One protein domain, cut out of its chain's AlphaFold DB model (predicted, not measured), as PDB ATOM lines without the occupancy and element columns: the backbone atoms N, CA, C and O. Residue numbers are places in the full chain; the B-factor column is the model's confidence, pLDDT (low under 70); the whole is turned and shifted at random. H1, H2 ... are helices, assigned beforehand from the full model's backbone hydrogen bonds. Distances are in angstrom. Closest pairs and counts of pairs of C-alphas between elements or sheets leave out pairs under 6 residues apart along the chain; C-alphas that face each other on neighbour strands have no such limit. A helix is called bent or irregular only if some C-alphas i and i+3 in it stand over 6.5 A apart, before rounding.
ATOM      1  N   GLY A   3     -21.600 -27.351  37.686       23.44
ATOM      2  CA  GLY A   3     -22.577 -26.427  37.081       23.44
ATOM      3  C   GLY A   3     -23.348 -25.545  38.075       23.44
ATOM      4  O   GLY A   3     -23.576 -24.377  37.794       23.44
ATOM      5  N   ILE A   4     -23.668 -26.053  39.271       30.66
ATOM      6  CA  ILE A   4     -24.477 -25.322  40.271       30.66
ATOM      7  C   ILE A   4     -23.694 -24.144  40.888       30.66
ATOM      8  O   ILE A   4     -24.262 -23.089  41.156       30.66
ATOM      9  N   ARG A   5     -22.365 -24.275  41.047       31.19
ATOM     10  CA  ARG A   5     -21.507 -23.185  41.551       31.19
ATOM     11  C   ARG A   5     -21.370 -22.033  40.553       31.19
ATOM     12  O   ARG A   5     -21.418 -20.889  40.981       31.19
ATOM     13  N   LEU A   6     -21.231 -22.309  39.252       31.55
ATOM     14  CA  LEU A   6     -21.189 -21.245  38.240       31.55
ATOM     15  C   LEU A   6     -22.553 -20.568  38.071       31.55
ATOM     16  O   LEU A   6     -22.605 -19.348  37.990       31.55
ATOM     17  N   TYR A   7     -23.645 -21.338  38.076       26.30
ATOM     18  CA  TYR A   7     -24.996 -20.806  37.897       26.30
ATOM     19  C   TYR A   7     -25.389 -19.832  39.022       26.30
ATOM     20  O   TYR A   7     -25.853 -18.731  38.742       26.30
ATOM     21  N   ASN A   8     -25.075 -20.154  40.284       28.62
ATOM     22  CA  ASN A   8     -25.308 -19.238  41.410       28.62
ATOM     23  C   ASN A   8     -24.420 -17.980  41.362       28.62
ATOM     24  O   ASN A   8     -24.884 -16.903  41.726       28.62
ATOM     25  N   ILE A   9     -23.176 -18.078  40.872       40.09
ATOM     26  CA  ILE A   9     -22.274 -16.921  40.694       40.09
ATOM     27  C   ILE A   9     -22.764 -16.000  39.563       40.09
ATOM     28  O   ILE A   9     -22.707 -14.778  39.691       40.09
ATOM     29  N   ILE A  10     -23.274 -16.568  38.467       33.75
ATOM     30  CA  ILE A  10     -23.799 -15.814  37.320       33.75
ATOM     31  C   ILE A  10     -25.123 -15.121  37.686       33.75
ATOM     32  O   ILE A  10     -25.300 -13.945  37.382       33.75
ATOM     33  N   ILE A  11     -26.012 -15.802  38.416       31.66
ATOM     34  CA  ILE A  11     -27.276 -15.245  38.928       31.66
ATOM     35  C   ILE A  11     -27.025 -14.159  39.999       31.66
ATOM     36  O   ILE A  11     -27.808 -13.217  40.112       31.66
ATOM     37  N   LEU A  12     -25.947 -14.233  40.791       38.62
ATOM     38  CA  LEU A  12     -25.518 -13.137  41.680       38.62
ATOM     39  C   LEU A  12     -25.075 -11.896  40.882       38.62
ATOM     40  O   LEU A  12     -25.537 -10.800  41.166       38.62
ATOM     41  N   ASN A  13     -24.293 -12.065  39.812       48.53
ATOM     42  CA  ASN A  13     -23.759 -10.939  39.030       48.53
ATOM     43  C   ASN A  13     -24.795 -10.141  38.211       48.53
ATOM     44  O   ASN A  13     -24.508  -8.999  37.859       48.53
ATOM     45  N   ILE A  14     -25.951 -10.718  37.860       40.97
ATOM     46  CA  ILE A  14     -26.944 -10.064  36.980       40.97
ATOM     47  C   ILE A  14     -28.047  -9.353  37.781       40.97
ATOM     48  O   ILE A  14     -28.442  -8.247  37.422       40.97
ATOM     49  N   LEU A  15     -28.516  -9.950  38.883       44.84
ATOM     50  CA  LEU A  15     -29.596  -9.392  39.715       44.84
ATOM     51  C   LEU A  15     -29.141  -8.208  40.585       44.84
ATOM     52  O   LEU A  15     -29.939  -7.318  40.856       44.84
ATOM     53  N   ASP A  16     -27.859  -8.146  40.952       55.72
ATOM     54  CA  ASP A  16     -27.326  -7.043  41.759       55.72
ATOM     55  C   ASP A  16     -27.164  -5.744  40.937       55.72
ATOM     56  O   ASP A  16     -27.208  -4.649  41.487       55.72
ATOM     57  N   GLN A  17     -27.026  -5.804  39.606       60.00
ATOM     58  CA  GLN A  17     -26.674  -4.608  38.826       60.00
ATOM     59  C   GLN A  17     -27.757  -3.526  38.786       60.00
ATOM     60  O   GLN A  17     -27.406  -2.359  38.636       60.00
ATOM     61  N   ASN A  18     -29.044  -3.861  38.901       68.62
ATOM     62  CA  ASN A  18     -30.096  -2.845  38.803       68.62
ATOM     63  C   ASN A  18     -30.211  -2.003  40.076       68.62
ATOM     64  O   ASN A  18     -30.225  -0.780  39.980       68.62
ATOM     65  N   ILE A  19     -30.171  -2.622  41.260       79.62
ATOM     66  CA  ILE A  19     -30.228  -1.886  42.534       79.62
ATOM     67  C   ILE A  19     -28.969  -1.044  42.792       79.62
ATOM     68  O   ILE A  19     -29.035  -0.027  43.484       79.62
ATOM     69  N   LEU A  20     -27.826  -1.449  42.222       81.88
ATOM     70  CA  LEU A  20     -26.541  -0.774  42.408       81.88
ATOM     71  C   LEU A  20     -26.364   0.456  41.500       81.88
ATOM     72  O   LEU A  20     -25.573   1.330  41.843       81.88
ATOM     73  N   LYS A  21     -27.083   0.552  40.369       84.00
ATOM     74  CA  LYS A  21     -26.891   1.611  39.354       84.00
ATOM     75  C   LYS A  21     -27.078   3.028  39.888       84.00
ATOM     76  O   LYS A  21     -26.300   3.907  39.541       84.00
ATOM     77  N   ASP A  22     -28.053   3.252  40.764       83.06
ATOM     78  CA  ASP A  22     -28.262   4.580  41.364       83.06
ATOM     79  C   ASP A  22     -27.690   4.676  42.784       83.06
ATOM     80  O   ASP A  22     -28.219   5.397  43.633       83.06
ATOM     81  N   LEU A  23     -26.632   3.913  43.081       89.94
ATOM     82  CA  LEU A  23     -25.849   4.074  44.304       89.94
ATOM     83  C   LEU A  23     -24.587   4.920  44.056       89.94
ATOM     84  O   LEU A  23     -24.002   4.847  42.972       89.94
ATOM     85  N   PRO A  24     -24.127   5.699  45.055       92.38
ATOM     86  CA  PRO A  24     -22.939   6.546  44.945       92.38
ATOM     87  C   PRO A  24     -21.698   5.872  44.340       92.38
ATOM     88  O   PRO A  24     -21.099   6.435  43.425       92.38
ATOM     89  N   SER A  25     -21.325   4.665  44.783       93.19
ATOM     90  CA  SER A  25     -20.131   3.965  44.279       93.19
ATOM     91  C   SER A  25     -20.205   3.680  42.776       93.19
ATOM     92  O   SER A  25     -19.197   3.777  42.076       93.19
ATOM     93  N   TYR A  26     -21.400   3.381  42.245       91.62
ATOM     94  CA  TYR A  26     -21.583   3.089  40.821       91.62
ATOM     95  C   TYR A  26     -21.185   4.269  39.932       91.62
ATOM     96  O   TYR A  26     -20.601   4.056  38.872       91.62
ATOM     97  N   MET A  27     -21.411   5.505  40.389       91.69
ATOM     98  CA  MET A  27     -21.044   6.720  39.653       91.69
ATOM     99  C   MET A  27     -19.533   6.845  39.417       91.69
ATOM    100  O   MET A  27     -19.106   7.379  38.394       91.69
ATOM    101  N   TYR A  28     -18.704   6.345  40.336       94.62
ATOM    102  CA  TYR A  28     -17.254   6.309  40.132       94.62
ATOM    103  C   TYR A  28     -16.890   5.286  39.056       94.62
ATOM    104  O   TYR A  28     -16.145   5.588  38.125       94.62
ATOM    105  N   TYR A  29     -17.451   4.080  39.161       94.62
ATOM    106  CA  TYR A  29     -17.155   2.982  38.246       94.62
ATOM    107  C   TYR A  29     -17.654   3.232  36.827       94.62
ATOM    108  O   TYR A  29     -16.952   2.897  35.876       94.62
ATOM    109  N   SER A  30     -18.833   3.829  36.663       93.19
ATOM    110  CA  SER A  30     -19.351   4.205  35.348       93.19
ATOM    111  C   SER A  30     -18.407   5.191  34.660       93.19
ATOM    112  O   SER A  30     -18.006   4.945  33.524       93.19
ATOM    113  N   LYS A  31     -17.935   6.212  35.388       95.19
ATOM    114  CA  LYS A  31     -16.948   7.179  34.894       95.19
ATOM    115  C   LYS A  31     -15.649   6.498  34.465       95.19
ATOM    116  O   LYS A  31     -15.153   6.728  33.364       95.19
ATOM    117  N   PHE A  32     -15.122   5.594  35.291       95.88
ATOM    118  CA  PHE A  32     -13.896   4.854  34.972       95.88
ATOM    119  C   PHE A  32     -14.026   3.927  33.758       95.88
ATOM    120  O   PHE A  32     -13.025   3.645  33.097       95.88
ATOM    121  N   ASN A  33     -15.245   3.478  33.456       95.31
ATOM    122  CA  ASN A  33     -15.554   2.582  32.346       95.31
ATOM    123  C   ASN A  33     -15.939   3.295  31.046       95.31
ATOM    124  O   ASN A  33     -16.131   2.609  30.042       95.31
ATOM    125  N   GLU A  34     -16.031   4.630  31.036       95.62
ATOM    126  CA  GLU A  34     -16.319   5.387  29.810       95.62
ATOM    127  C   GLU A  34     -15.378   4.972  28.658       95.62
ATOM    128  O   GLU A  34     -14.199   4.658  28.893       95.62
ATOM    129  N   PRO A  35     -15.885   4.932  27.414       94.75
ATOM    130  CA  PRO A  35     -15.086   4.554  26.259       94.75
ATOM    131  C   PRO A  35     -13.965   5.566  26.024       94.75
ATOM    132  O   PRO A  35     -14.083   6.747  26.345       94.75
ATOM    133  N   ILE A  36     -12.871   5.091  25.439       94.62
ATOM    134  CA  ILE A  36     -11.693   5.900  25.137       94.62
ATOM    135  C   ILE A  36     -11.127   5.519  23.772       94.62
ATOM    136  O   ILE A  36     -11.334   4.406  23.289       94.62
ATOM    137  N   ASN A  37     -10.362   6.427  23.177       93.94
ATOM    138  CA  ASN A  37      -9.494   6.101  22.058       93.94
ATOM    139  C   ASN A  37      -8.111   5.713  22.602       93.94
ATOM    140  O   ASN A  37      -7.439   6.510  23.251       93.94
ATOM    141  N   ILE A  38      -7.683   4.475  22.342       91.88
ATOM    142  CA  ILE A  38      -6.408   3.928  22.841       91.88
ATOM    143  C   ILE A  38      -5.217   4.789  22.390       91.88
ATOM    144  O   ILE A  38      -4.269   4.974  23.151       91.88
ATOM    145  N   SER A  39      -5.270   5.335  21.171       90.94
ATOM    146  CA  SER A  39      -4.162   6.113  20.600       90.94
ATOM    147  C   SER A  39      -3.879   7.429  21.333       90.94
ATOM    148  O   SER A  39      -2.739   7.896  21.305       90.94
ATOM    149  N   ASP A  40      -4.861   7.970  22.061       94.62
ATOM    150  CA  ASP A  40      -4.714   9.207  22.838       94.62
ATOM    151  C   ASP A  40      -3.722   9.049  24.006       94.62
ATOM    152  O   ASP A  40      -3.202  10.041  24.511       94.62
ATOM    153  N   TYR A  41      -3.430   7.808  24.421       93.38
ATOM    154  CA  TYR A  41      -2.598   7.479  25.587       93.38
ATOM    155  C   TYR A  41      -1.262   6.820  25.211       93.38
ATOM    156  O   TYR A  41      -0.630   6.139  26.026       93.38
ATOM    157  N   ASN A  42      -0.810   7.009  23.967       91.00
ATOM    158  CA  ASN A  42       0.472   6.482  23.500       91.00
ATOM    159  C   ASN A  42       1.666   7.056  24.294       91.00
ATOM    160  O   ASN A  42       2.585   6.301  24.604       91.00
ATOM    161  N   GLU A  43       1.665   8.340  24.691       90.06
ATOM    162  CA  GLU A  43       2.762   8.933  25.496       90.06
ATOM    163  C   GLU A  43       2.985   8.134  26.795       90.06
ATOM    164  O   GLU A  43       4.115   7.796  27.172       90.06
ATOM    165  N   GLU A  44       1.897   7.768  27.466       90.56
ATOM    166  CA  GLU A  44       1.933   7.047  28.727       90.56
ATOM    167  C   GLU A  44       2.153   5.540  28.549       90.56
ATOM    168  O   GLU A  44       2.808   4.930  29.396       90.56
ATOM    169  N   CYS A  45       1.646   4.939  27.465       90.75
ATOM    170  CA  CYS A  45       1.479   3.485  27.372       90.75
ATOM    171  C   CYS A  45       2.215   2.788  26.212       90.75
ATOM    172  O   CYS A  45       2.150   1.560  26.135       90.75
ATOM    173  N   GLN A  46       2.925   3.494  25.322       89.81
ATOM    174  CA  GLN A  46       3.478   2.905  24.085       89.81
ATOM    175  C   GLN A  46       4.328   1.642  24.313       89.81
ATOM    176  O   GLN A  46       4.169   0.630  23.629       89.81
ATOM    177  N   ASP A  47       5.241   1.679  25.282       87.94
ATOM    178  CA  ASP A  47       6.123   0.553  25.601       87.94
ATOM    179  C   ASP A  47       5.367  -0.646  26.179       87.94
ATOM    180  O   ASP A  47       5.823  -1.783  26.049       87.94
ATOM    181  N   ILE A  48       4.217  -0.400  26.807       87.38
ATOM    182  CA  ILE A  48       3.319  -1.436  27.307       87.38
ATOM    183  C   ILE A  48       2.527  -2.013  26.133       87.38
ATOM    184  O   ILE A  48       2.502  -3.229  25.965       87.38
ATOM    185  N   TYR A  49       1.976  -1.169  25.255       88.69
ATOM    186  CA  TYR A  49       1.236  -1.603  24.066       88.69
ATOM    187  C   TYR A  49       2.058  -2.498  23.144       88.69
ATOM    188  O   TYR A  49       1.520  -3.469  22.608       88.69
ATOM    189  N   ASN A  50       3.354  -2.208  23.002       85.81
ATOM    190  CA  ASN A  50       4.289  -3.027  22.233       85.81
ATOM    191  C   ASN A  50       4.467  -4.437  22.830       85.81
ATOM    192  O   ASN A  50       4.751  -5.375  22.093       85.81
ATOM    193  N   LYS A  51       4.283  -4.601  24.148       82.81
ATOM    194  CA  LYS A  51       4.381  -5.895  24.850       82.81
ATOM    195  C   LYS A  51       3.071  -6.680  24.838       82.81
ATOM    196  O   LYS A  51       3.097  -7.888  25.013       82.81
ATOM    197  N   CYS A  52       1.934  -6.024  24.607       75.69
ATOM    198  CA  CYS A  52       0.617  -6.662  24.646       75.69
ATOM    199  C   CYS A  52       0.308  -7.580  23.445       75.69
ATOM    200  O   CYS A  52      -0.831  -8.023  23.331       75.69
ATOM    201  N   ASN A  53       1.253  -7.830  22.526       71.50
ATOM    202  CA  ASN A  53       1.094  -8.720  21.360       71.50
ATOM    203  C   ASN A  53      -0.211  -8.510  20.558       71.50
ATOM    204  O   ASN A  53      -0.817  -9.461  20.077       71.50
ATOM    205  N   GLY A  54      -0.682  -7.262  20.446       69.69
ATOM    206  CA  GLY A  54      -1.923  -6.936  19.728       69.69
ATOM    207  C   GLY A  54      -3.228  -7.150  20.507       69.69
ATOM    208  O   GLY A  54      -4.291  -6.928  19.942       69.69
ATOM    209  N   ASN A  55      -3.192  -7.511  21.795       83.38
ATOM    210  CA  ASN A  55      -4.402  -7.649  22.612       83.38
ATOM    211  C   ASN A  55      -5.022  -6.274  22.931       83.38
ATOM    212  O   ASN A  55      -4.605  -5.589  23.869       83.38
ATOM    213  N   GLU A  56      -6.037  -5.886  22.160       86.12
ATOM    214  CA  GLU A  56      -6.740  -4.608  22.320       86.12
ATOM    215  C   GLU A  56      -7.429  -4.457  23.676       86.12
ATOM    216  O   GLU A  56      -7.420  -3.362  24.225       86.12
ATOM    217  N   LYS A  57      -7.941  -5.541  24.280       87.00
ATOM    218  CA  LYS A  57      -8.579  -5.479  25.608       87.00
ATOM    219  C   LYS A  57      -7.587  -5.067  26.696       87.00
ATOM    220  O   LYS A  57      -7.918  -4.288  27.583       87.00
ATOM    221  N   ILE A  58      -6.355  -5.574  26.630       86.19
ATOM    222  CA  ILE A  58      -5.299  -5.184  27.576       86.19
ATOM    223  C   ILE A  58      -4.872  -3.735  27.329       86.19
ATOM    224  O   ILE A  58      -4.690  -2.980  28.285       86.19
ATOM    225  N   LYS A  59      -4.735  -3.333  26.056       89.38
ATOM    226  CA  LYS A  59      -4.421  -1.942  25.703       89.38
ATOM    227  C   LYS A  59      -5.498  -0.979  26.212       89.38
ATOM    228  O   LYS A  59      -5.139   0.032  26.808       89.38
ATOM    229  N   ASP A  60      -6.775  -1.325  26.054       91.56
ATOM    230  CA  ASP A  60      -7.923  -0.565  26.563       91.56
ATOM    231  C   ASP A  60      -7.849  -0.367  28.083       91.56
ATOM    232  O   ASP A  60      -7.978   0.758  28.557       91.56
ATOM    233  N   ILE A  61      -7.531  -1.407  28.863       91.69
ATOM    234  CA  ILE A  61      -7.402  -1.272  30.326       91.69
ATOM    235  C   ILE A  61      -6.249  -0.349  30.718       91.69
ATOM    236  O   ILE A  61      -6.430   0.509  31.581       91.69
ATOM    237  N   TYR A  62      -5.071  -0.483  30.100       91.56
ATOM    238  CA  TYR A  62      -3.947   0.413  30.395       91.56
ATOM    239  C   TYR A  62      -4.248   1.860  29.991       91.56
ATOM    240  O   TYR A  62      -3.923   2.787  30.732       91.56
ATOM    241  N   ALA A  63      -4.922   2.053  28.858       94.19
ATOM    242  CA  ALA A  63      -5.358   3.363  28.398       94.19
ATOM    243  C   ALA A  63      -6.403   3.979  29.356       94.19
ATOM    244  O   ALA A  63      -6.260   5.128  29.775       94.19
ATOM    245  N   LYS A  64      -7.402   3.202  29.805       95.81
ATOM    246  CA  LYS A  64      -8.386   3.636  30.813       95.81
ATOM    247  C   LYS A  64      -7.716   3.949  32.143       95.81
ATOM    248  O   LYS A  64      -8.041   4.960  32.755       95.81
ATOM    249  N   TYR A  65      -6.754   3.133  32.571       93.81
ATOM    250  CA  TYR A  65      -5.959   3.397  33.768       93.81
ATOM    251  C   TYR A  65      -5.235   4.745  33.670       93.81
ATOM    252  O   TYR A  65      -5.363   5.557  34.583       93.81
ATOM    253  N   ALA A  66      -4.531   5.012  32.562       93.69
ATOM    254  CA  ALA A  66      -3.838   6.280  32.337       93.69
ATOM    255  C   ALA A  66      -4.810   7.472  32.375       93.69
ATOM    256  O   ALA A  66      -4.591   8.426  33.126       93.69
ATOM    257  N   ARG A  67      -5.926   7.374  31.640       95.31
ATOM    258  CA  ARG A  67      -7.002   8.375  31.607       95.31
ATOM    259  C   ARG A  67      -7.564   8.675  32.993       95.31
ATOM    260  O   ARG A  67      -7.611   9.830  33.414       95.31
ATOM    261  N   ASN A  68      -7.982   7.633  33.704       95.19
ATOM    262  CA  ASN A  68      -8.605   7.742  35.019       95.19
ATOM    263  C   ASN A  68      -7.614   8.301  36.037       95.19
ATOM    264  O   ASN A  68      -7.953   9.206  36.794       95.19
ATOM    265  N   PHE A  69      -6.368   7.829  36.020       92.06
ATOM    266  CA  PHE A  69      -5.339   8.323  36.923       92.06
ATOM    267  C   PHE A  69      -5.030   9.806  36.689       92.06
ATOM    268  O   PHE A  69      -4.961  10.569  37.652       92.06
ATOM    269  N   LYS A  70      -4.916  10.235  35.426       91.25
ATOM    270  CA  LYS A  70      -4.737  11.645  35.054       91.25
ATOM    271  C   LYS A  70      -5.903  12.519  35.522       91.25
ATOM    272  O   LYS A  70      -5.684  13.535  36.169       91.25
ATOM    273  N   MET A  71      -7.142  12.079  35.301       92.19
ATOM    274  CA  MET A  71      -8.327  12.778  35.810       92.19
ATOM    275  C   MET A  71      -8.265  12.962  37.335       92.19
ATOM    276  O   MET A  71      -8.559  14.037  37.852       92.19
ATOM    277  N   ILE A  72      -7.870  11.922  38.076       91.19
ATOM    278  CA  ILE A  72      -7.802  11.971  39.542       91.19
ATOM    279  C   ILE A  72      -6.694  12.915  40.016       91.19
ATOM    280  O   ILE A  72      -6.881  13.639  40.998       91.19
ATOM    281  N   THR A  73      -5.547  12.952  39.332       87.25
ATOM    282  CA  THR A  73      -4.459  13.871  39.694       87.25
ATOM    283  C   THR A  73      -4.797  15.340  39.420       87.25
ATOM    284  O   THR A  73      -4.193  16.229  40.017       87.25
ATOM    285  N   GLU A  74      -5.798  15.621  38.591       88.56
ATOM    286  CA  GLU A  74      -6.269  16.979  38.300       88.56
ATOM    287  C   GLU A  74      -7.351  17.473  39.286       88.56
ATOM    288  O   GLU A  74      -7.603  18.680  39.379       88.56
ATOM    289  N   LEU A  75      -7.954  16.582  40.089       88.31
ATOM    290  CA  LEU A  75      -8.956  16.953  41.098       88.31
ATOM    291  C   LEU A  75      -8.359  17.867  42.167       88.31
ATOM    292  O   LEU A  75      -7.371  17.513  42.806       88.31
ATOM    293  N   LYS A  76      -8.983  19.020  42.435       86.69
ATOM    294  CA  LYS A  76      -8.453  20.025  43.378       86.69
ATOM    295  C   LYS A  76      -8.690  19.672  44.850       86.69
ATOM    296  O   LYS A  76      -7.827  19.948  45.680       86.69
ATOM    297  N   ARG A  77      -9.847  19.086  45.180       87.94
ATOM    298  CA  ARG A  77     -10.254  18.799  46.567       87.94
ATOM    299  C   ARG A  77      -9.632  17.495  47.053       87.94
ATOM    300  O   ARG A  77      -9.690  16.483  46.360       87.94
ATOM    301  N   VAL A  78      -9.045  17.512  48.248       83.69
ATOM    302  CA  VAL A  78      -8.306  16.361  48.791       83.69
ATOM    303  C   VAL A  78      -9.248  15.207  49.128       83.69
ATOM    304  O   VAL A  78      -8.933  14.063  48.820       83.69
ATOM    305  N   GLU A  79     -10.400  15.493  49.730       84.31
ATOM    306  CA  GLU A  79     -11.391  14.490  50.139       84.31
ATOM    307  C   GLU A  79     -11.986  13.780  48.923       84.31
ATOM    308  O   GLU A  79     -12.021  12.554  48.869       84.31
ATOM    309  N   GLU A  80     -12.370  14.557  47.911       87.69
ATOM    310  CA  GLU A  80     -12.867  14.041  46.637       87.69
ATOM    311  C   GLU A  80     -11.804  13.178  45.953       87.69
ATOM    312  O   GLU A  80     -12.069  12.042  45.568       87.69
ATOM    313  N   ARG A  81     -10.561  13.667  45.884       87.38
ATOM    314  CA  ARG A  81      -9.447  12.908  45.312       87.38
ATOM    315  C   ARG A  81      -9.215  11.588  46.047       87.38
ATOM    316  O   ARG A  81      -8.969  10.584  45.391       87.38
ATOM    317  N   LYS A  82      -9.301  11.566  47.382       85.75
ATOM    318  CA  LYS A  82      -9.193  10.335  48.183       85.75
ATOM    319  C   LYS A  82     -10.306   9.345  47.845       85.75
ATOM    320  O   LYS A  82      -9.996   8.193  47.566       85.75
ATOM    321  N   ALA A  83     -11.560   9.798  47.799       87.94
ATOM    322  CA  ALA A  83     -12.692   8.949  47.432       87.94
ATOM    323  C   ALA A  83     -12.511   8.351  46.027       87.94
ATOM    324  O   ALA A  83     -12.606   7.135  45.851       87.94
ATOM    325  N   TYR A  84     -12.146   9.179  45.044       92.31
ATOM    326  CA  TYR A  84     -11.829   8.723  43.691       92.31
ATOM    327  C   TYR A  84     -10.657   7.737  43.662       92.31
ATOM    328  O   TYR A  84     -10.732   6.735  42.957       92.31
ATOM    329  N   CYS A  85      -9.589   7.987  44.425       89.38
ATOM    330  CA  CYS A  85      -8.435   7.095  44.502       89.38
ATOM    331  C   CYS A  85      -8.812   5.703  45.014       89.38
ATOM    332  O   CYS A  85      -8.399   4.714  44.411       89.38
ATOM    333  N   THR A  86      -9.595   5.610  46.092       88.56
ATOM    334  CA  THR A  86     -10.000   4.314  46.653       88.56
ATOM    335  C   THR A  86     -10.859   3.529  45.662       88.56
ATOM    336  O   THR A  86     -10.544   2.382  45.344       88.56
ATOM    337  N   HIS A  87     -11.881   4.165  45.074       92.31
ATOM    338  CA  HIS A  87     -12.718   3.515  44.061       92.31
ATOM    339  C   HIS A  87     -11.912   3.126  42.813       92.31
ATOM    340  O   HIS A  87     -12.134   2.060  42.247       92.31
ATOM    341  N   PHE A  88     -10.953   3.953  42.389       92.88
ATOM    342  CA  PHE A  88     -10.089   3.669  41.241       92.88
ATOM    343  C   PHE A  88      -9.209   2.435  41.456       92.88
ATOM    344  O   PHE A  88      -9.063   1.618  40.546       92.88
ATOM    345  N   ILE A  89      -8.660   2.269  42.662       88.56
ATOM    346  CA  ILE A  89      -7.866   1.091  43.028       88.56
ATOM    347  C   ILE A  89      -8.735  -0.170  42.954       88.56
ATOM    348  O   ILE A  89      -8.356  -1.135  42.287       88.56
ATOM    349  N   TYR A  90      -9.928  -0.146  43.555       89.38
ATOM    350  CA  TYR A  90     -10.857  -1.276  43.494       89.38
ATOM    351  C   TYR A  90     -11.347  -1.583  42.075       89.38
ATOM    352  O   TYR A  90     -11.437  -2.752  41.702       89.38
ATOM    353  N   TRP A  91     -11.622  -0.555  41.268       92.88
ATOM    354  CA  TRP A  91     -11.980  -0.710  39.857       92.88
ATOM    355  C   TRP A  91     -10.883  -1.443  39.088       92.88
ATOM    356  O   TRP A  91     -11.148  -2.460  38.451       92.88
ATOM    357  N   MET A  92      -9.640  -0.974  39.196       89.44
ATOM    358  CA  MET A  92      -8.517  -1.588  38.497       89.44
ATOM    359  C   MET A  92      -8.331  -3.050  38.923       89.44
ATOM    360  O   MET A  92      -8.110  -3.909  38.070       89.44
ATOM    361  N   TYR A  93      -8.445  -3.358  40.218       84.25
ATOM    362  CA  TYR A  93      -8.353  -4.737  40.695       84.25
ATOM    363  C   TYR A  93      -9.447  -5.640  40.140       84.25
ATOM    364  O   TYR A  93      -9.156  -6.776  39.756       84.25
ATOM    365  N   ASP A  94     -10.679  -5.148  40.066       86.69
ATOM    366  CA  ASP A  94     -11.793  -5.900  39.502       86.69
ATOM    367  C   ASP A  94     -11.600  -6.146  37.994       86.69
ATOM    368  O   ASP A  94     -11.785  -7.272  37.529       86.69
ATOM    369  N   GLU A  95     -11.115  -5.155  37.239       87.25
ATOM    370  CA  GLU A  95     -10.786  -5.311  35.813       87.25
ATOM    371  C   GLU A  95      -9.662  -6.335  35.583       87.25
ATOM    372  O   GLU A  95      -9.796  -7.248  34.760       87.25
ATOM    373  N   ILE A  96      -8.582  -6.270  36.371       83.88
ATOM    374  CA  ILE A  96      -7.492  -7.259  36.326       83.88
ATOM    375  C   ILE A  96      -8.026  -8.660  36.659       83.88
ATOM    376  O   ILE A  96      -7.709  -9.640  35.976       83.88
ATOM    377  N   ARG A  97      -8.861  -8.775  37.698       83.19
ATOM    378  CA  ARG A  97      -9.465 -10.040  38.130       83.19
ATOM    379  C   ARG A  97     -10.359 -10.644  37.045       83.19
ATOM    380  O   ARG A  97     -10.277 -11.855  36.825       83.19
ATOM    381  N   LYS A  98     -11.192  -9.841  36.372       83.00
ATOM    382  CA  LYS A  98     -12.065 -10.286  35.267       83.00
ATOM    383  C   LYS A  98     -11.255 -10.885  34.123       83.00
ATOM    384  O   LYS A  98     -11.583 -11.979  33.666       83.00
ATOM    385  N   LEU A  99     -10.167 -10.227  33.718       79.38
ATOM    386  CA  LEU A  99      -9.275 -10.764  32.688       79.38
ATOM    387  C   LEU A  99      -8.641 -12.095  33.100       79.38
ATOM    388  O   LEU A  99      -8.592 -13.032  32.308       79.38
ATOM    389  N   ILE A 100      -8.177 -12.196  34.348       77.25
ATOM    390  CA  ILE A 100      -7.535 -13.413  34.858       77.25
ATOM    391  C   ILE A 100      -8.511 -14.597  34.901       77.25
ATOM    392  O   ILE A 100      -8.134 -15.708  34.527       77.25
ATOM    393  N   LYS A 101      -9.751 -14.391  35.370       73.69
ATOM    394  CA  LYS A 101     -10.738 -15.478  35.514       73.69
ATOM    395  C   LYS A 101     -11.194 -16.065  34.183       73.69
ATOM    396  O   LYS A 101     -11.578 -17.230  34.151       73.69
ATOM    397  N   ASN A 102     -11.102 -15.302  33.099       67.94
ATOM    398  CA  ASN A 102     -11.487 -15.765  31.770       67.94
ATOM    399  C   ASN A 102     -10.446 -16.695  31.114       67.94
ATOM    400  O   ASN A 102     -10.641 -17.086  29.970       67.94
ATOM    401  N   ASN A 103      -9.380 -17.097  31.830       56.16
ATOM    402  CA  ASN A 103      -8.318 -17.995  31.343       56.16
ATOM    403  C   ASN A 103      -7.670 -17.544  30.024       56.16
ATOM    404  O   ASN A 103      -7.070 -18.359  29.319       56.16
ATOM    405  N   ASP A 104      -7.728 -16.250  29.711       56.09
ATOM    406  CA  ASP A 104      -6.932 -15.700  28.626       56.09
ATOM    407  C   ASP A 104      -5.455 -15.904  28.995       56.09
ATOM    408  O   ASP A 104      -4.977 -15.439  30.036       56.09
ATOM    409  N   SER A 105      -4.708 -16.614  28.143       52.59
ATOM    410  CA  SER A 105      -3.264 -16.868  28.292       52.59
ATOM    411  C   SER A 105      -2.437 -15.576  28.428       52.59
ATOM    412  O   SER A 105      -1.281 -15.607  28.846       52.59
ATOM    413  N   THR A 106      -3.060 -14.427  28.160       53.75
ATOM    414  CA  THR A 106      -2.549 -13.061  28.296       53.75
ATOM    415  C   THR A 106      -2.671 -12.478  29.712       53.75
ATOM    416  O   THR A 106      -2.156 -11.394  29.981       53.75
ATOM    417  N   GLY A 107      -3.304 -13.186  30.658       52.88
ATOM    418  CA  GLY A 107      -3.412 -12.772  32.063       52.88
ATOM    419  C   GLY A 107      -2.059 -12.613  32.776       52.88
ATOM    420  O   GLY A 107      -1.992 -12.038  33.861       52.88
ATOM    421  N   HIS A 108      -0.964 -13.097  32.183       56.34
ATOM    422  CA  HIS A 108       0.386 -12.918  32.714       56.34
ATOM    423  C   HIS A 108       0.923 -11.484  32.523       56.34
ATOM    424  O   HIS A 108       1.651 -11.000  33.392       56.34
ATOM    425  N   ASP A 109       0.518 -10.781  31.458       61.19
ATOM    426  CA  ASP A 109       0.990  -9.418  31.163       61.19
ATOM    427  C   ASP A 109       0.265  -8.351  31.991       61.19
ATOM    428  O   ASP A 109       0.875  -7.369  32.415       61.19
ATOM    429  N   ILE A 110      -1.025  -8.554  32.283       69.06
ATOM    430  CA  ILE A 110      -1.811  -7.644  33.135       69.06
ATOM    431  C   ILE A 110      -1.451  -7.784  34.626       69.06
ATOM    432  O   ILE A 110      -1.632  -6.858  35.410       69.06
ATOM    433  N   ARG A 111      -0.877  -8.924  35.039       67.25
ATOM    434  CA  ARG A 111      -0.358  -9.123  36.405       67.25
ATOM    435  C   ARG A 111       0.925  -8.340  36.682       67.25
ATOM    436  O   ARG A 111       1.391  -8.346  37.820       67.25
ATOM    437  N   ASN A 112       1.527  -7.703  35.676       70.25
ATOM    438  CA  ASN A 112       2.748  -6.936  35.864       70.25
ATOM    439  C   ASN A 112       2.451  -5.514  36.364       70.25
ATOM    440  O   ASN A 112       2.311  -4.566  35.593       70.25
ATOM    441  N   HIS A 113       2.459  -5.360  37.685       74.69
ATOM    442  CA  HIS A 113       2.251  -4.088  38.397       74.69
ATOM    443  C   HIS A 113       3.235  -2.988  38.048       74.69
ATOM    444  O   HIS A 113       2.925  -1.805  38.189       74.69
ATOM    445  N   THR A 114       4.403  -3.366  37.538       80.12
ATOM    446  CA  THR A 114       5.406  -2.416  37.063       80.12
ATOM    447  C   THR A 114       4.843  -1.529  35.955       80.12
ATOM    448  O   THR A 114       5.154  -0.347  35.919       80.12
ATOM    449  N   ASN A 115       3.976  -2.059  35.085       85.44
ATOM    450  CA  ASN A 115       3.393  -1.288  33.987       85.44
ATOM    451  C   ASN A 115       2.468  -0.171  34.502       85.44
ATOM    452  O   ASN A 115       2.604   0.975  34.081       85.44
ATOM    453  N   PHE A 116       1.597  -0.474  35.470       86.19
ATOM    454  CA  PHE A 116       0.737   0.525  36.117       86.19
ATOM    455  C   PHE A 116       1.560   1.593  36.852       86.19
ATOM    456  O   PHE A 116       1.325   2.790  36.681       86.19
ATOM    457  N   ASN A 117       2.587   1.173  37.596       84.06
ATOM    458  CA  ASN A 117       3.499   2.099  38.269       84.06
ATOM    459  C   ASN A 117       4.250   2.999  37.275       84.06
ATOM    460  O   ASN A 117       4.355   4.199  37.503       84.06
ATOM    461  N   ASN A 118       4.716   2.459  36.146       86.19
ATOM    462  CA  ASN A 118       5.399   3.241  35.115       86.19
ATOM    463  C   ASN A 118       4.492   4.322  34.515       86.19
ATOM    464  O   ASN A 118       4.934   5.462  34.363       86.19
ATOM    465  N   ILE A 119       3.231   3.992  34.210       88.62
ATOM    466  CA  ILE A 119       2.235   4.971  33.738       88.62
ATOM    467  C   ILE A 119       2.062   6.081  34.778       88.62
ATOM    468  O   ILE A 119       2.143   7.268  34.458       88.62
ATOM    469  N   ARG A 120       1.884   5.699  36.045       87.19
ATOM    470  CA  ARG A 120       1.747   6.636  37.161       87.19
ATOM    471  C   ARG A 120       2.933   7.602  37.252       87.19
ATOM    472  O   ARG A 120       2.723   8.812  37.341       87.19
ATOM    473  N   GLU A 121       4.161   7.091  37.208       84.81
ATOM    474  CA  GLU A 121       5.378   7.911  37.272       84.81
ATOM    475  C   GLU A 121       5.465   8.901  36.097       84.81
ATOM    476  O   GLU A 121       5.825  10.068  36.294       84.81
ATOM    477  N   ARG A 122       5.064   8.480  34.887       87.38
ATOM    478  CA  ARG A 122       5.003   9.362  33.706       87.38
ATOM    479  C   ARG A 122       3.978  10.477  33.856       87.38
ATOM    480  O   ARG A 122       4.274  11.605  33.472       87.38
ATOM    481  N   ILE A 123       2.816  10.193  34.440       87.75
ATOM    482  CA  ILE A 123       1.753  11.190  34.643       87.75
ATOM    483  C   ILE A 123       2.152  12.214  35.716       87.75
ATOM    484  O   ILE A 123       1.923  13.411  35.552       87.75
ATOM    485  N   ILE A 124       2.792  11.779  36.804       82.88
ATOM    486  CA  ILE A 124       3.137  12.670  37.925       82.88
ATOM    487  C   ILE A 124       4.291  13.624  37.585       82.88
ATOM    488  O   ILE A 124       4.380  14.699  38.183       82.88
ATOM    489  N   LYS A 125       5.183  13.268  36.646       69.12
ATOM    490  CA  LYS A 125       6.332  14.094  36.205       69.12
ATOM    491  C   LYS A 125       7.099  14.744  37.386       69.12
ATOM    492  O   LYS A 125       7.419  15.929  37.341       69.12
ATOM    493  N   LYS A 126       7.385  13.987  38.462       58.66
ATOM    494  CA  LYS A 126       8.057  14.436  39.714       58.66
ATOM    495  C   LYS A 126       7.346  15.543  40.525       58.66
ATOM    496  O   LYS A 126       7.992  16.219  41.327       58.66
ATOM    497  N   LYS A 127       6.035  15.755  40.369       59.28
ATOM    498  CA  LYS A 127       5.276  16.683  41.229       59.28
ATOM    499  C   LYS A 127       4.952  16.046  42.584       59.28
ATOM    500  O   LYS A 127       4.486  14.914  42.658       59.28
ATOM    501  N   ASN A 128       5.166  16.803  43.657       55.81
ATOM    502  CA  ASN A 128       4.954  16.374  45.041       55.81
ATOM    503  C   ASN A 128       3.460  16.478  45.419       55.81
ATOM    504  O   ASN A 128       3.058  17.350  46.185       55.81
ATOM    505  N   MET A 129       2.611  15.652  44.802       61.00
ATOM    506  CA  MET A 129       1.165  15.647  45.046       61.00
ATOM    507  C   MET A 129       0.743  14.404  45.837       61.00
ATOM    508  O   MET A 129       1.402  13.377  45.744       61.00
ATOM    509  N   TYR A 130      -0.362  14.462  46.595       60.38
ATOM    510  CA  TYR A 130      -1.014  13.240  47.082       60.38
ATOM    511  C   TYR A 130      -1.383  12.373  45.882       60.38
ATOM    512  O   TYR A 130      -2.118  12.816  44.997       60.38
ATOM    513  N   VAL A 131      -0.867  11.153  45.881       66.12
ATOM    514  CA  VAL A 131      -1.061  10.185  44.815       66.12
ATOM    515  C   VAL A 131      -1.806   8.995  45.385       66.12
ATOM    516  O   VAL A 131      -1.440   8.542  46.467       66.12
ATOM    517  N   CYS A 132      -2.792   8.463  44.656       75.38
ATOM    518  CA  CYS A 132      -3.440   7.197  45.001       75.38
ATOM    519  C   CYS A 132      -2.356   6.151  45.281       75.38
ATOM    520  O   CYS A 132      -1.627   5.771  44.364       75.38
ATOM    521  N   LEU A 133      -2.147   5.765  46.542       64.56
ATOM    522  CA  LEU A 133      -1.077   4.841  46.904       64.56
ATOM    523  C   LEU A 133      -1.505   3.446  46.480       64.56
ATOM    524  O   LEU A 133      -2.512   2.922  46.941       64.56
ATOM    525  N   TYR A 134      -0.750   2.887  45.546       55.28
ATOM    526  CA  TYR A 134      -0.995   1.553  45.053       55.28
ATOM    527  C   TYR A 134      -0.184   0.566  45.883       55.28
ATOM    528  O   TYR A 134       1.046   0.599  45.840       55.28
ATOM    529  N   LEU A 135      -0.862  -0.293  46.638       54.03
ATOM    530  CA  LEU A 135      -0.239  -1.387  47.376       54.03
ATOM    531  C   LEU A 135      -0.721  -2.702  46.768       54.03
ATOM    532  O   LEU A 135      -1.743  -3.249  47.170       54.03
ATOM    533  N   TYR A 136       0.005  -3.188  45.759       51.47
ATOM    534  CA  TYR A 136      -0.210  -4.543  45.265       51.47
ATOM    535  C   TYR A 136       0.482  -5.548  46.171       51.47
ATOM    536  O   TYR A 136       1.703  -5.718  46.113       51.47
ATOM    537  N   GLU A 137      -0.313  -6.283  46.931       51.12
ATOM    538  CA  GLU A 137       0.097  -7.552  47.514       51.12
ATOM    539  C   GLU A 137      -0.538  -8.674  46.696       51.12
ATOM    540  O   GLU A 137      -1.729  -8.954  46.793       51.12
ATOM    541  N   GLY A 138       0.239  -9.276  45.798       52.47
ATOM    542  CA  GLY A 138      -0.301 -10.258  44.865       52.47
ATOM    543  C   GLY A 138      -0.935 -11.479  45.516       52.47
ATOM    544  O   GLY A 138      -0.518 -11.926  46.578       52.47
ATOM    545  N   GLY A 139      -1.915 -12.056  44.813       54.84
ATOM    546  CA  GLY A 139      -2.547 -13.328  45.181       54.84
ATOM    547  C   GLY A 139      -3.891 -13.217  45.907       54.84
ATOM    548  O   GLY A 139      -4.521 -14.247  46.110       54.84
ATOM    549  N   LYS A 140      -4.369 -12.004  46.214       65.81
ATOM    550  CA  LYS A 140      -5.562 -11.744  47.044       65.81
ATOM    551  C   LYS A 140      -6.806 -11.270  46.266       65.81
ATOM    552  O   LYS A 140      -7.625 -10.520  46.775       65.81
ATOM    553  N   PHE A 141      -6.980 -11.681  45.005       70.81
ATOM    554  CA  PHE A 141      -8.053 -11.134  44.147       70.81
ATOM    555  C   PHE A 141      -9.478 -11.374  44.663       70.81
ATOM    556  O   PHE A 141     -10.353 -10.545  44.425       70.81
ATOM    557  N   ASP A 142      -9.745 -12.522  45.291       73.88
ATOM    558  CA  ASP A 142     -11.073 -12.778  45.854       73.88
ATOM    559  C   ASP A 142     -11.276 -12.032  47.183       73.88
ATOM    560  O   ASP A 142     -12.367 -11.514  47.387       73.88
ATOM    561  N   GLU A 143     -10.231 -11.852  47.999       80.88
ATOM    562  CA  GLU A 143     -10.267 -10.990  49.194       80.88
ATOM    563  C   GLU A 143     -10.556  -9.532  48.804       80.88
ATOM    564  O   GLU A 143     -11.490  -8.934  49.317       80.88
ATOM    565  N   TRP A 144      -9.872  -8.979  47.797       82.69
ATOM    566  CA  TRP A 144     -10.125  -7.606  47.334       82.69
ATOM    567  C   TRP A 144     -11.518  -7.377  46.767       82.69
ATOM    568  O   TRP A 144     -12.021  -6.257  46.827       82.69
ATOM    569  N   LYS A 145     -12.154  -8.415  46.212       87.75
ATOM    570  CA  LYS A 145     -13.562  -8.308  45.828       87.75
ATOM    571  C   LYS A 145     -14.434  -8.130  47.068       87.75
ATOM    572  O   LYS A 145     -15.324  -7.292  47.054       87.75
ATOM    573  N   GLU A 146     -14.199  -8.917  48.113       91.06
ATOM    574  CA  GLU A 146     -14.957  -8.808  49.360       91.06
ATOM    575  C   GLU A 146     -14.710  -7.454  50.045       91.06
ATOM    576  O   GLU A 146     -15.670  -6.799  50.448       91.06
ATOM    577  N   GLU A 147     -13.455  -6.988  50.093       90.31
ATOM    578  CA  GLU A 147     -13.102  -5.656  50.603       90.31
ATOM    579  C   GLU A 147     -13.812  -4.544  49.826       90.31
ATOM    580  O   GLU A 147     -14.415  -3.662  50.431       90.31
ATOM    581  N   LYS A 148     -13.786  -4.614  48.487       91.69
ATOM    582  CA  LYS A 148     -14.502  -3.683  47.608       91.69
ATOM    583  C   LYS A 148     -15.996  -3.682  47.909       91.69
ATOM    584  O   LYS A 148     -16.580  -2.618  48.064       91.69
ATOM    585  N   ASP A 149     -16.620  -4.856  47.962       93.19
ATOM    586  CA  ASP A 149     -18.067  -4.966  48.140       93.19
ATOM    587  C   ASP A 149     -18.505  -4.418  49.513       93.19
ATOM    588  O   ASP A 149     -19.554  -3.778  49.618       93.19
ATOM    589  N   LEU A 150     -17.683  -4.608  50.554       94.00
ATOM    590  CA  LEU A 150     -17.889  -4.011  51.875       94.00
ATOM    591  C   LEU A 150     -17.679  -2.497  51.866       94.00
ATOM    592  O   LEU A 150     -18.520  -1.765  52.386       94.00
ATOM    593  N   TYR A 151     -16.592  -2.022  51.260       93.38
ATOM    594  CA  TYR A 151     -16.317  -0.596  51.124       93.38
ATOM    595  C   TYR A 151     -17.463   0.119  50.398       93.38
ATOM    596  O   TYR A 151     -18.016   1.089  50.916       93.38
ATOM    597  N   ASP A 152     -17.893  -0.419  49.254       94.31
ATOM    598  CA  ASP A 152     -19.020   0.098  48.483       94.31
ATOM    599  C   ASP A 152     -20.297   0.120  49.323       94.31
ATOM    600  O   ASP A 152     -21.015   1.116  49.333       94.31
ATOM    601  N   TYR A 153     -20.592  -0.945  50.069       95.38
ATOM    602  CA  TYR A 153     -21.741  -0.962  50.971       95.38
ATOM    603  C   TYR A 153     -21.705   0.198  51.980       95.38
ATOM    604  O   TYR A 153     -22.704   0.899  52.151       95.38
ATOM    605  N   PHE A 154     -20.557   0.439  52.613       94.88
ATOM    606  CA  PHE A 154     -20.405   1.511  53.594       94.88
ATOM    607  C   PHE A 154     -20.506   2.913  52.991       94.88
ATOM    608  O   PHE A 154     -20.949   3.834  53.683       94.88
ATOM    609  N   GLU A 155     -20.088   3.095  51.741       93.75
ATOM    610  CA  GLU A 155     -20.237   4.358  51.010       93.75
ATOM    611  C   GLU A 155     -21.663   4.552  50.477       93.75
ATOM    612  O   GLU A 155     -22.151   5.677  50.358       93.75
ATOM    613  N   ASN A 156     -22.380   3.456  50.224       94.75
ATOM    614  CA  ASN A 156     -23.745   3.476  49.711       94.75
ATOM    615  C   ASN A 156     -24.823   3.438  50.802       94.75
ATOM    616  O   ASN A 156     -25.997   3.638  50.480       94.75
ATOM    617  N   TYR A 157     -24.454   3.210  52.067       94.38
ATOM    618  CA  TYR A 157     -25.376   2.938  53.177       94.38
ATOM    619  C   TYR A 157     -26.523   3.953  53.283       94.38
ATOM    620  O   TYR A 157     -27.688   3.567  53.311       94.38
ATOM    621  N   GLU A 158     -26.218   5.252  53.263       93.00
ATOM    622  CA  GLU A 158     -27.222   6.321  53.387       93.00
ATOM    623  C   GLU A 158     -28.208   6.361  52.208       93.00
ATOM    624  O   GLU A 158     -29.394   6.670  52.355       93.00
ATOM    625  N   THR A 159     -27.738   6.051  51.000       92.44
ATOM    626  CA  THR A 159     -28.604   5.985  49.816       92.44
ATOM    627  C   THR A 159     -29.443   4.714  49.828       92.44
ATOM    628  O   THR A 159     -30.637   4.786  49.547       92.44
ATOM    629  N   LEU A 160     -28.856   3.582  50.224       91.38
ATOM    630  CA  LEU A 160     -29.575   2.325  50.431       91.38
ATOM    631  C   LEU A 160     -30.686   2.494  51.469       91.38
ATOM    632  O   LEU A 160     -31.828   2.150  51.193       91.38
ATOM    633  N   TYR A 161     -30.382   3.101  52.618       90.62
ATOM    634  CA  TYR A 161     -31.353   3.380  53.674       90.62
ATOM    635  C   TYR A 161     -32.560   4.173  53.156       90.62
ATOM    636  O   TYR A 161     -33.706   3.810  53.410       90.62
ATOM    637  N   ARG A 162     -32.317   5.252  52.397       89.81
ATOM    638  CA  ARG A 162     -33.388   6.082  51.822       89.81
ATOM    639  C   ARG A 162     -34.216   5.327  50.787       89.81
ATOM    640  O   ARG A 162     -35.440   5.420  50.821       89.81
ATOM    641  N   LYS A 163     -33.566   4.580  49.892       87.75
ATOM    642  CA  LYS A 163     -34.245   3.791  48.853       87.75
ATOM    643  C   LYS A 163     -35.122   2.696  49.452       87.75
ATOM    644  O   LYS A 163     -36.284   2.600  49.092       87.75
ATOM    645  N   ILE A 164     -34.604   1.952  50.428       87.25
ATOM    646  CA  ILE A 164     -35.347   0.894  51.129       87.25
ATOM    647  C   ILE A 164     -36.613   1.441  51.800       87.25
ATOM    648  O   ILE A 164     -37.647   0.785  51.784       87.25
ATOM    649  N   ASN A 165     -36.560   2.659  52.347       80.69
ATOM    650  CA  ASN A 165     -37.731   3.284  52.968       80.69
ATOM    651  C   ASN A 165     -38.736   3.875  51.957       80.69
ATOM    652  O   ASN A 165     -39.823   4.263  52.373       80.69
ATOM    653  N   SER A 166     -38.378   4.020  50.675       76.94
ATOM    654  CA  SER A 166     -39.191   4.735  49.674       76.94
ATOM    655  C   SER A 166     -39.692   3.873  48.513       76.94
ATOM    656  O   SER A 166     -40.727   4.207  47.945       76.94
ATOM    657  N   ASP A 167     -39.013   2.776  48.173       64.19
ATOM    658  CA  ASP A 167     -39.355   1.912  47.039       64.19
ATOM    659  C   ASP A 167     -39.291   0.425  47.430       64.19
ATOM    660  O   ASP A 167     -38.225  -0.111  47.741       64.19
ATOM    661  N   ASN A 168     -40.448  -0.246  47.408       63.44
ATOM    662  CA  ASN A 168     -40.584  -1.663  47.763       63.44
ATOM    663  C   ASN A 168     -40.570  -2.596  46.532       63.44
ATOM    664  O   ASN A 168     -40.617  -3.817  46.689       63.44
ATOM    665  N   ASN A 169     -40.490  -2.064  45.304       71.12
ATOM    666  CA  ASN A 169     -40.603  -2.880  44.085       71.12
ATOM    667  C   ASN A 169     -39.377  -3.784  43.850       71.12
ATOM    668  O   ASN A 169     -39.485  -4.826  43.210       71.12
ATOM    669  N   GLU A 170     -38.225  -3.434  44.430       78.38
ATOM    670  CA  GLU A 170     -36.954  -4.169  44.321       78.38
ATOM    671  C   GLU A 170     -36.580  -4.916  45.623       78.38
ATOM    672  O   GLU A 170     -35.428  -5.307  45.832       78.38
ATOM    673  N   CYS A 171     -37.542  -5.129  46.533       83.31
ATOM    674  CA  CYS A 171     -37.282  -5.622  47.893       83.31
ATOM    675  C   CYS A 171     -36.498  -6.945  47.952       83.31
ATOM    676  O   CYS A 171     -35.519  -7.061  48.692       83.31
ATOM    677  N   HIS A 172     -36.856  -7.927  47.118       84.88
ATOM    678  CA  HIS A 172     -36.148  -9.211  47.051       84.88
ATOM    679  C   HIS A 172     -34.677  -9.056  46.626       84.88
ATOM    680  O   HIS A 172     -33.806  -9.776  47.127       84.88
ATOM    681  N   ASN A 173     -34.379  -8.094  45.748       86.44
ATOM    682  CA  ASN A 173     -33.012  -7.811  45.313       86.44
ATOM    683  C   ASN A 173     -32.200  -7.175  46.447       86.44
ATOM    684  O   ASN A 173     -31.075  -7.610  46.704       86.44
ATOM    685  N   TYR A 174     -32.788  -6.244  47.207       87.88
ATOM    686  CA  TYR A 174     -32.143  -5.707  48.409       87.88
ATOM    687  C   TYR A 174     -31.871  -6.788  49.458       87.88
ATOM    688  O   TYR A 174     -30.772  -6.826  50.006       87.88
ATOM    689  N   ILE A 175     -32.812  -7.704  49.707       88.19
ATOM    690  CA  ILE A 175     -32.601  -8.828  50.635       88.19
ATOM    691  C   ILE A 175     -31.417  -9.682  50.194       88.19
ATOM    692  O   ILE A 175     -30.565 -10.033  51.012       88.19
ATOM    693  N   LYS A 176     -31.353 -10.037  48.910       88.94
ATOM    694  CA  LYS A 176     -30.268 -10.860  48.373       88.94
ATOM    695  C   LYS A 176     -28.912 -10.173  48.548       88.94
ATOM    696  O   LYS A 176     -27.992 -10.786  49.095       88.94
ATOM    697  N   TYR A 177     -28.817  -8.903  48.159       90.38
ATOM    698  CA  TYR A 177     -27.605  -8.100  48.300       90.38
ATOM    699  C   TYR A 177     -27.190  -7.923  49.766       90.38
ATOM    700  O   TYR A 177     -26.051  -8.205  50.131       90.38
ATOM    701  N   LEU A 178     -28.112  -7.531  50.647       91.94
ATOM    702  CA  LEU A 178     -27.798  -7.298  52.057       91.94
ATOM    703  C   LEU A 178     -27.455  -8.586  52.808       91.94
ATOM    704  O   LEU A 178     -26.619  -8.546  53.705       91.94
ATOM    705  N   ASN A 179     -28.029  -9.735  52.442       91.94
ATOM    706  CA  ASN A 179     -27.604 -11.027  52.990       91.94
ATOM    707  C   ASN A 179     -26.178 -11.384  52.561       91.94
ATOM    708  O   ASN A 179     -25.399 -11.901  53.364       91.94
ATOM    709  N   TYR A 180     -25.824 -11.106  51.305       93.62
ATOM    710  CA  TYR A 180     -24.451 -11.253  50.838       93.62
ATOM    711  C   TYR A 180     -23.494 -10.367  51.650       93.62
ATOM    712  O   TYR A 180     -22.534 -10.882  52.228       93.62
ATOM    713  N   ILE A 181     -23.808  -9.076  51.793       95.25
ATOM    714  CA  ILE A 181     -23.015  -8.138  52.597       95.25
ATOM    715  C   ILE A 181     -22.965  -8.548  54.071       95.25
ATOM    716  O   ILE A 181     -21.903  -8.476  54.674       95.25
ATOM    717  N   TYR A 182     -24.065  -9.014  54.663       94.25
ATOM    718  CA  TYR A 182     -24.104  -9.488  56.049       94.25
ATOM    719  C   TYR A 182     -23.090 -10.609  56.301       94.25
ATOM    720  O   TYR A 182     -22.354 -10.578  57.292       94.25
ATOM    721  N   ASN A 183     -22.998 -11.568  55.379       93.25
ATOM    722  CA  ASN A 183     -22.023 -12.651  55.481       93.25
ATOM    723  C   ASN A 183     -20.581 -12.132  55.386       93.25
ATOM    724  O   ASN A 183     -19.733 -12.564  56.169       93.25
ATOM    725  N   LEU A 184     -20.308 -11.181  54.483       93.81
ATOM    726  CA  LEU A 184     -18.998 -10.528  54.401       93.81
ATOM    727  C   LEU A 184     -18.688  -9.725  55.666       93.81
ATOM    728  O   LEU A 184     -17.604  -9.852  56.226       93.81
ATOM    729  N   TYR A 185     -19.653  -8.958  56.171       92.19
ATOM    730  CA  TYR A 185     -19.501  -8.154  57.377       92.19
ATOM    731  C   TYR A 185     -19.113  -9.044  58.557       92.19
ATOM    732  O   TYR A 185     -18.144  -8.753  59.256       92.19
ATOM    733  N   LYS A 186     -19.803 -10.179  58.744       91.12
ATOM    734  CA  LYS A 186     -19.474 -11.162  59.788       91.12
ATOM    735  C   LYS A 186     -18.077 -11.759  59.596       91.12
ATOM    736  O   LYS A 186     -17.320 -11.852  60.559       91.12
ATOM    737  N   LYS A 187     -17.721 -12.150  58.367       90.38
ATOM    738  CA  LYS A 187     -16.393 -12.698  58.051       90.38
ATOM    739  C   LYS A 187     -15.289 -11.703  58.421       90.38
ATOM    740  O   LYS A 187     -14.396 -12.051  59.184       90.38
ATOM    741  N   HIS A 188     -15.373 -10.468  57.941       89.62
ATOM    742  CA  HIS A 188     -14.311  -9.484  58.136       89.62
ATOM    743  C   HIS A 188     -14.266  -8.932  59.571       89.62
ATOM    744  O   HIS A 188     -13.189  -8.737  60.127       89.62
ATOM    745  N   SER A 189     -15.417  -8.756  60.226       86.31
ATOM    746  CA  SER A 189     -15.447  -8.319  61.629       86.31
ATOM    747  C   SER A 189     -14.860  -9.357  62.592       86.31
ATOM    748  O   SER A 189     -14.062  -8.986  63.452       86.31
ATOM    749  N   VAL A 190     -15.221 -10.640  62.444       82.25
ATOM    750  CA  VAL A 190     -14.869 -11.703  63.404       82.25
ATOM    751  C   VAL A 190     -13.616 -12.480  62.996       82.25
ATOM    752  O   VAL A 190     -12.724 -12.682  63.818       82.25
ATOM    753  N   VAL A 191     -13.540 -12.936  61.742       82.62
ATOM    754  CA  VAL A 191     -12.460 -13.823  61.267       82.62
ATOM    755  C   VAL A 191     -11.214 -13.016  60.927       82.62
ATOM    756  O   VAL A 191     -10.142 -13.311  61.450       82.62
ATOM    757  N   GLU A 192     -11.375 -11.960  60.125       81.06
ATOM    758  CA  GLU A 192     -10.277 -11.039  59.773       81.06
ATOM    759  C   GLU A 192      -9.998 -10.009  60.877       81.06
ATOM    760  O   GLU A 192      -9.041  -9.243  60.797       81.06
TER     761      GLU A 192
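This is residues 3 to 192 of the 457 residues of the protein "Variable surface protein" of Plasmodium gonderi (UniProt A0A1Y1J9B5). What shape does the model have? Two long helices running opposite ways, H4 and H5, stand side by side as the core, with H3 and H7 packed on H4 on one side and H2 and H8a crossing H5 on the other. Farther out H9 crosses H8a and meets H1, of which residues 3 to 11 stick out. What is it made of, and how large is it? The printed part has 190 residues, with nine named helices in the order H1 to H9 and no named strand: the class is all helix. It is compact, with a radius of gyration of the C-alphas of 18.1 A and spans of 50 by 44 by 34 A.

What does the first helix meet? H1, residues 3 to 20, touches H9, residues 171 to 191, with residues 15 to 19 alone; the closest C-alphas, of Asp 16 and Tyr 177, are 6.6 A apart. What do the next helices form? H2, residues 24 to 33, touches H5, residues 78 to 101, at a steep tilt of 61 degrees, closest at the C-alphas of Tyr 29 and Trp 91, 6.6 A. H4, residues 56 to 74, forms a helical hairpin with H5 at a shallow tilt of 9 degrees, closest at the C-alphas of Ile 72 and Arg 81, 6.1 A. H4 also touches H3, residues 38 to 49, closest at the C-alphas of Ile 38 and Ala 63, 5.7 A, and H7, residues 113 to 124, closest at those of Ala 66 and Ile 119, 6.4 A. Where do the others sit? H6, residues 107 to 110, only just touches H5, with 3 pairs of C-alphas within 8 A, the closest those of Ile 100 and Gly 107, 5.0 A. H8, residues 141 to 166, was assigned as one helix by its hydrogen bonds but is bent, with C-alphas 155 and 158 7.6 A apart and arms H8a, residues 141 to 155, and H8b, residues 158 to 166, at 65 degrees. H8a touches H5, closest at the C-alphas of Tyr 90 and Lys 148, 6.0 A, and H9, closest at those of Leu 150 and Ile 181, 6.6 A, while H8b is close to H9 but not clearly touching. Are the backbones helical throughout? Every O i to N i+4 pair is within hydrogen-bond range in H4, H5, H7, H8a, H8b and H9, against 9 of 14 in H1, 5 of 6 in H2 and 3 of 8 in H3, where 6 of 9 O i to N i+3 pairs are; H6 is too short for an O i to N i+4 pair.

Where does the printed part begin and end? H1 begins at C-alpha 3, (-22.577, -26.427, 37.081), and H9 ends at C-alpha 191, (-12.460, -13.823, 61.267). Which helices are long? From first to last C-alpha H5 measures 34.6 A, H9 29.4 A, H4 26.9 A and H1 26.5 A.

Is anything cut or long? The printed part has no cut, and the long link is H7 to H8, residues 125 to 140. Where is confidence low? The pLDDT is under 70 in 44 residues, among them residues 3 to 18 and 102 to 111.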